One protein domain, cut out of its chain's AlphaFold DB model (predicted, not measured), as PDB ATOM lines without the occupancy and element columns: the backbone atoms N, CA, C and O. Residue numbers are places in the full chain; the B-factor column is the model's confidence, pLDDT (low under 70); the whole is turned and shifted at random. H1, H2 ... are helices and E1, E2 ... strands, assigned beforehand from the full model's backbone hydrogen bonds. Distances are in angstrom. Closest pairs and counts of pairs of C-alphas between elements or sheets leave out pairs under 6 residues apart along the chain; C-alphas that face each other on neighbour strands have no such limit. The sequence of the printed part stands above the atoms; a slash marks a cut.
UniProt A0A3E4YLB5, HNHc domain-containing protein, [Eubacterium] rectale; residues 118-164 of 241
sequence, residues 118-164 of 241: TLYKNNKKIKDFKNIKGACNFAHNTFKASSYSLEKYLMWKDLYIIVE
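What this domain is: This is residues 118 to 164 of the 241 residues of the protein "HNHc domain-containing protein" of [Eubacterium] rectale (UniProt A0A3E4YLB5). A small three-stranded sheet is covered on one face by two helices: H1 runs along the strands, and H2 packs near E3 at a steep angle to H1. The hairpin of E1 and E2 leads into the helices, and E3 then returns beside E1. The printed part has 47 residues, with two named helices and three named strands in the order E1 E2 H1 H2 E3. The sheet's order is E2 E1 E3, antiparallel, and the class is mixed, helices and strands. The whole is compact, with a radius of gyration of the C-alphas of 8.9 A, and rounded, spanning 21 by 20 by 18 A.

How they stand to each other: E1, residues 118 to 121, and E2, residues 124 to 129, form an antiparallel hairpin, with N 126 and O 119 2.8 A apart. E1 is also antiparallel to E3, residues 159 to 163, with N 118 and O 162 2.8 A apart. H1, residues 132 to 143, is on the sheet at a height of 9.2 A, over E1 and only just over E2, with 3 C-alphas falling there. On the local plane it runs along the strands, at 25 degrees to E1; their closest C-alphas, of Ala 135 and Leu 119, are 6.3 A apart. H2, residues 147 to 153, touches H1 at a steep tilt of 53 degrees, opposite ways; the closest C-alphas, of Cys 136 and Ser 147, are 5.0 A apart. H1 and H2 on one face of the sheet make two layers. E2, H1 H2 and E3 form a split strand-helix-strand unit, two strands running the same way with E1 between them, and its crossover is right-handed. In H1 and H2 every O i to N i+4 pair is within hydrogen-bond range.

Where its parts are: E1 begins at C-alpha 118 (176.703, 476.675, 382.321) and measures 10.3 A; E2 measures 15.1 A. H1 measures 15.6 A, H2 10.0 A. E3 measures 13.4 A, ending at C-alpha 163 (177.730, 472.512, 387.216).

The domain as a whole: The C-alphas farthest apart, of Lys 144 and Glu 164, are 24.1 A apart. The printed part has no cut, its four links between elements are tight, and no printed residue has a pLDDT under 70.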
ATOM      1  N   THR A 118     177.094 475.412 382.927       96.12
ATOM      2  CA  THR A 118     176.703 476.675 382.321       96.12
ATOM      3  C   THR A 118     177.653 477.756 382.802       96.12
ATOM      4  O   THR A 118     177.900 477.878 384.002       96.12
ATOM      5  N   LEU A 119     178.195 478.531 381.865       96.69
ATOM      6  CA  LEU A 119     179.022 479.697 382.157       96.69
ATOM      7  C   LEU A 119     178.141 480.942 382.254       96.69
ATOM      8  O   LEU A 119     177.303 481.183 381.381       96.69
ATOM      9  N   TYR A 120     178.388 481.753 383.274       96.94
ATOM     10  CA  TYR A 120     177.748 483.040 383.502       96.94
ATOM     11  C   TYR A 120     178.801 484.143 383.561       96.94
ATOM     12  O   TYR A 120     179.924 483.889 383.992       96.94
ATOM     13  N   LYS A 121     178.418 485.356 383.156       96.12
ATOM     14  CA  LYS A 121     179.188 486.593 383.339       96.12
ATOM     15  C   LYS A 121     178.244 487.685 383.831       96.12
ATOM     16  O   LYS A 121     177.200 487.873 383.209       96.12
ATOM     17  N   ASN A 122     178.572 488.399 384.909       92.69
ATOM     18  CA  ASN A 122     177.699 489.446 385.474       92.69
ATOM     19  C   ASN A 122     176.246 488.964 385.671       92.69
ATOM     20  O   ASN A 122     175.294 489.619 385.251       92.69
ATOM     21  N   ASN A 123     176.084 487.759 386.227       90.81
ATOM     22  CA  ASN A 123     174.802 487.072 386.442       90.81
ATOM     23  C   ASN A 123     173.966 486.777 385.181       90.81
ATOM     24  O   ASN A 123     172.854 486.261 385.286       90.81
ATOM     25  N   LYS A 124     174.496 487.022 383.978       94.62
ATOM     26  CA  LYS A 124     173.855 486.649 382.713       94.62
ATOM     27  C   LYS A 124     174.428 485.337 382.198       94.62
ATOM     28  O   LYS A 124     175.645 485.145 382.150       94.62
ATOM     29  N   LYS A 125     173.536 484.426 381.804       96.88
ATOM     30  CA  LYS A 125     173.909 483.156 381.176       96.88
ATOM     31  C   LYS A 125     174.608 483.442 379.848       96.88
ATOM     32  O   LYS A 125     174.048 484.124 378.998       96.88
ATOM     33  N   ILE A 126     175.806 482.887 379.673       97.19
ATOM     34  CA  ILE A 126     176.566 482.986 378.426       97.19
ATOM     35  C   ILE A 126     176.284 481.773 377.547       97.19
ATOM     36  O   ILE A 126     175.801 481.918 376.428       97.19
ATOM     37  N   LYS A 127     176.607 480.568 378.035       96.44
ATOM     38  CA  LYS A 127     176.519 479.342 377.232       96.44
ATOM     39  C   LYS A 127     176.574 478.082 378.095       96.44
ATOM     40  O   LYS A 127     177.226 478.070 379.141       96.44
ATOM     41  N   ASP A 128     175.931 477.023 377.614       96.19
ATOM     42  CA  ASP A 128     176.037 475.674 378.170       96.19
ATOM     43  C   ASP A 128     177.175 474.889 377.505       96.19
ATOM     44  O   ASP A 128     177.406 474.970 376.296       96.19
ATOM     45  N   PHE A 129     177.874 474.086 378.296       93.50
ATOM     46  CA  PHE A 129     179.015 473.287 377.875       93.50
ATOM     47  C   PHE A 129     178.853 471.835 378.310       93.50
ATOM     48  O   PHE A 129     178.353 471.530 379.391       93.50
ATOM     49  N   LYS A 130     179.373 470.922 377.483       89.06
ATOM     50  CA  LYS A 130     179.410 469.478 377.767       89.06
ATOM     51  C   LYS A 130     180.203 469.137 379.037       89.06
ATOM     52  O   LYS A 130     179.947 468.110 379.659       89.06
ATOM     53  N   ASN A 131     181.193 469.958 379.382       88.69
ATOM     54  CA  ASN A 131     182.032 469.816 380.566       88.69
ATOM     55  C   ASN A 131     182.687 471.149 380.956       88.69
ATOM     56  O   ASN A 131     182.792 472.058 380.132       88.69
ATOM     57  N   ILE A 132     183.173 471.220 382.200       89.94
ATOM     58  CA  ILE A 132     183.849 472.400 382.772       89.94
ATOM     59  C   ILE A 132     185.045 472.822 381.917       89.94
ATOM     60  O   ILE A 132     185.229 474.006 381.664       89.94
ATOM     61  N   LYS A 133     185.820 471.863 381.394       90.38
ATOM     62  CA  LYS A 133     186.992 472.162 380.560       90.38
ATOM     63  C   LYS A 133     186.621 472.941 379.295       90.38
ATOM     64  O   LYS A 133     187.306 473.895 378.942       90.38
ATOM     65  N   GLY A 134     185.510 472.582 378.648       91.81
ATOM     66  CA  GLY A 134     184.964 473.338 377.522       91.81
ATOM     67  C   GLY A 134     184.603 474.777 377.899       91.81
ATOM     68  O   GLY A 134     184.948 475.698 377.161       91.81
ATOM     69  N   ALA A 135     183.980 474.977 379.066       94.44
ATOM     70  CA  ALA A 135     183.649 476.309 379.573       94.44
ATOM     71  C   ALA A 135     184.907 477.139 379.881       94.44
ATOM     72  O   ALA A 135     184.989 478.295 379.468       94.44
ATOM     73  N   CYS A 136     185.915 476.547 380.533       94.50
ATOM     74  CA  CYS A 136     187.186 477.210 380.836       94.50
ATOM     75  C   CYS A 136     187.940 477.626 379.570       94.50
ATOM     76  O   CYS A 136     188.445 478.744 379.507       94.50
ATOM     77  N   ASN A 137     188.001 476.756 378.557       94.75
ATOM     78  CA  ASN A 137     188.664 477.063 377.287       94.75
ATOM     79  C   ASN A 137     187.965 478.217 376.561       94.75
ATOM     80  O   ASN A 137     188.623 479.137 376.083       94.75
ATOM     81  N   PHE A 138     186.630 478.204 376.518       96.94
ATOM     82  CA  PHE A 138     185.864 479.304 375.940       96.94
ATOM     83  C   PHE A 138     186.090 480.612 376.707       96.94
ATOM     84  O   PHE A 138     186.380 481.635 376.100       96.94
ATOM     85  N   ALA A 139     186.011 480.585 378.040       96.62
ATOM     86  CA  ALA A 139     186.219 481.774 378.859       96.62
ATOM     87  C   ALA A 139     187.643 482.338 378.728       96.62
ATOM     88  O   ALA A 139     187.829 483.553 378.709       96.62
ATOM     89  N   HIS A 140     188.647 481.470 378.595       96.50
ATOM     90  CA  HIS A 140     190.021 481.880 378.337       96.50
ATOM     91  C   HIS A 140     190.166 482.557 376.976       96.50
ATOM     92  O   HIS A 140     190.696 483.659 376.884       96.50
ATOM     93  N   ASN A 141     189.644 481.938 375.918       96.56
ATOM     94  CA  ASN A 141     189.790 482.472 374.568       96.56
ATOM     95  C   ASN A 141     189.014 483.783 374.384       96.56
ATOM     96  O   ASN A 141     189.561 484.736 373.830       96.56
ATOM     97  N   THR A 142     187.783 483.846 374.899       97.00
ATOM     98  CA  THR A 142     186.859 484.973 374.702       97.00
ATOM     99  C   THR A 142     187.076 486.108 375.702       97.00
ATOM    100  O   THR A 142     187.002 487.274 375.334       97.00
ATOM    101  N   PHE A 143     187.337 485.794 376.975       96.00
ATOM    102  CA  PHE A 143     187.411 486.791 378.055       96.00
ATOM    103  C   PHE A 143     188.798 486.898 378.697       96.00
ATOM    104  O   PHE A 143     188.942 487.594 379.701       96.00
ATOM    105  N   LYS A 144     189.807 486.191 378.163       96.69
ATOM    106  CA  LYS A 144     191.161 486.093 378.745       96.69
ATOM    107  C   LYS A 144     191.137 485.660 380.214       96.69
ATOM    108  O   LYS A 144     191.980 486.056 381.016       96.69
ATOM    109  N   ALA A 145     190.154 484.829 380.561       94.88
ATOM    110  CA  ALA A 145     189.984 484.322 381.911       94.88
ATOM    111  C   ALA A 145     191.059 483.300 382.290       94.88
ATOM    112  O   ALA A 145     191.546 482.535 381.453       94.88
ATOM    113  N   SER A 146     191.393 483.243 383.579       95.94
ATOM    114  CA  SER A 146     192.258 482.192 384.119       95.94
ATOM    115  C   SER A 146     191.539 480.846 384.059       95.94
ATOM    116  O   SER A 146     190.619 480.583 384.841       95.94
ATOM    117  N   SER A 147     191.984 479.964 383.157       90.81
ATOM    118  CA  SER A 147     191.463 478.595 383.067       90.81
ATOM    119  C   SER A 147     191.659 477.835 384.376       90.81
ATOM    120  O   SER A 147     190.765 477.102 384.784       90.81
ATOM    121  N   TYR A 148     192.785 478.056 385.062       89.19
ATOM    122  CA  TYR A 148     193.071 477.429 386.352       89.19
ATOM    123  C   TYR A 148     192.066 477.851 387.427       89.19
ATOM    124  O   TYR A 148     191.518 477.000 388.126       89.19
ATOM    125  N   SER A 149     191.779 479.152 387.543       91.94
ATOM    126  CA  SER A 149     190.832 479.653 388.544       91.94
ATOM    127  C   SER A 149     189.416 479.143 388.280       91.94
ATOM    128  O   SER A 149     188.755 478.675 389.202       91.94
ATOM    129  N   LEU A 150     188.978 479.145 387.017       91.88
ATOM    130  CA  LEU A 150     187.675 478.603 386.632       91.88
ATOM    131  C   LEU A 150     187.585 477.083 386.829       91.88
ATOM    132  O   LEU A 150     186.540 476.590 387.235       91.88
ATOM    133  N   GLU A 151     188.656 476.324 386.595       87.50
ATOM    134  CA  GLU A 151     188.642 474.866 386.789       87.50
ATOM    135  C   GLU A 151     188.658 474.486 388.279       87.50
ATOM    136  O   GLU A 151     187.973 473.545 388.681       87.50
ATOM    137  N   LYS A 152     189.397 475.236 389.107       84.44
ATOM    138  CA  LYS A 152     189.556 474.952 390.540       84.44
ATOM    139  C   LYS A 152     188.437 475.524 391.407       84.44
ATOM    140  O   LYS A 152     187.960 474.841 392.309       84.44
ATOM    141  N   TYR A 153     188.044 476.769 391.156       89.94
ATOM    142  CA  TYR A 153     187.111 477.521 392.000       89.94
ATOM    143  C   TYR A 153     185.752 477.742 391.341       89.94
ATOM    144  O   TYR A 153     184.861 478.294 391.978       89.94
ATOM    145  N   LEU A 154     185.585 477.330 390.076       91.94
ATOM    146  CA  LEU A 154     184.384 477.592 389.275       91.94
ATOM    147  C   LEU A 154     184.069 479.085 389.131       91.94
ATOM    148  O   LEU A 154     182.940 479.443 388.815       91.94
ATOM    149  N   MET A 155     185.058 479.952 389.349       93.12
ATOM    150  CA  MET A 155     184.885 481.398 389.345       93.12
ATOM    151  C   MET A 155     186.199 482.108 389.017       93.12
ATOM    152  O   MET A 155     187.282 481.677 389.422       93.12
ATOM    153  N   TRP A 156     186.098 483.212 388.284       94.62
ATOM    154  CA  TRP A 156     187.179 484.153 388.041       94.62
ATOM    155  C   TRP A 156     186.587 485.531 387.734       94.62
ATOM    156  O   TRP A 156     185.946 485.707 386.700       94.62
ATOM    157  N   LYS A 157     186.818 486.506 388.622       94.31
ATOM    158  CA  LYS A 157     186.196 487.839 388.553       94.31
ATOM    159  C   LYS A 157     184.666 487.725 388.450       94.31
ATOM    160  O   LYS A 157     184.049 487.098 389.301       94.31
ATOM    161  N   ASP A 158     184.075 488.303 387.411       94.88
ATOM    162  CA  ASP A 158     182.645 488.302 387.121       94.88
ATOM    163  C   ASP A 158     182.152 487.039 386.397       94.88
ATOM    164  O   ASP A 158     180.952 486.910 386.139       94.88
ATOM    165  N   LEU A 159     183.055 486.110 386.062       95.81
ATOM    166  CA  LEU A 159     182.736 484.834 385.429       95.81
ATOM    167  C   LEU A 159     182.599 483.726 386.471       95.81
ATOM    168  O   LEU A 159     183.483 483.546 387.306       95.81
ATOM    169  N   TYR A 160     181.550 482.912 386.365       95.62
ATOM    170  CA  TYR A 160     181.395 481.710 387.184       95.62
ATOM    171  C   TYR A 160     180.684 480.580 386.436       95.62
ATOM    172  O   TYR A 160     179.934 480.799 385.484       95.62
ATOM    173  N   ILE A 161     180.952 479.343 386.856       93.94
ATOM    174  CA  ILE A 161     180.456 478.115 386.239       93.94
ATOM    175  C   ILE A 161     179.522 477.411 387.219       93.94
ATOM    176  O   ILE A 161     179.926 477.018 388.313       93.94
ATOM    177  N   ILE A 162     178.283 477.170 386.797       91.50
ATOM    178  CA  ILE A 162     177.354 476.302 387.522       91.50
ATOM    179  C   ILE A 162     177.385 474.923 386.876       91.50
ATOM    180  O   ILE A 162     177.146 474.769 385.682       91.50
ATOM    181  N   VAL A 163     177.685 473.902 387.672       89.00
ATOM    182  CA  VAL A 163     177.730 472.512 387.216       89.00
ATOM    183  C   VAL A 163     176.361 471.875 387.430       89.00
ATOM    184  O   VAL A 163     175.833 471.922 388.543       89.00
ATOM    185  N   GLU A 164     175.810 471.217 386.409       82.81
ATOM    186  CA  GLU A 164     174.651 470.345 386.584       82.81
ATOM    187  C   GLU A 164     175.058 469.205 387.520       82.81
ATOM    188  O   GLU A 164     175.751 468.253 387.140       82.81
TER     189      GLU A 164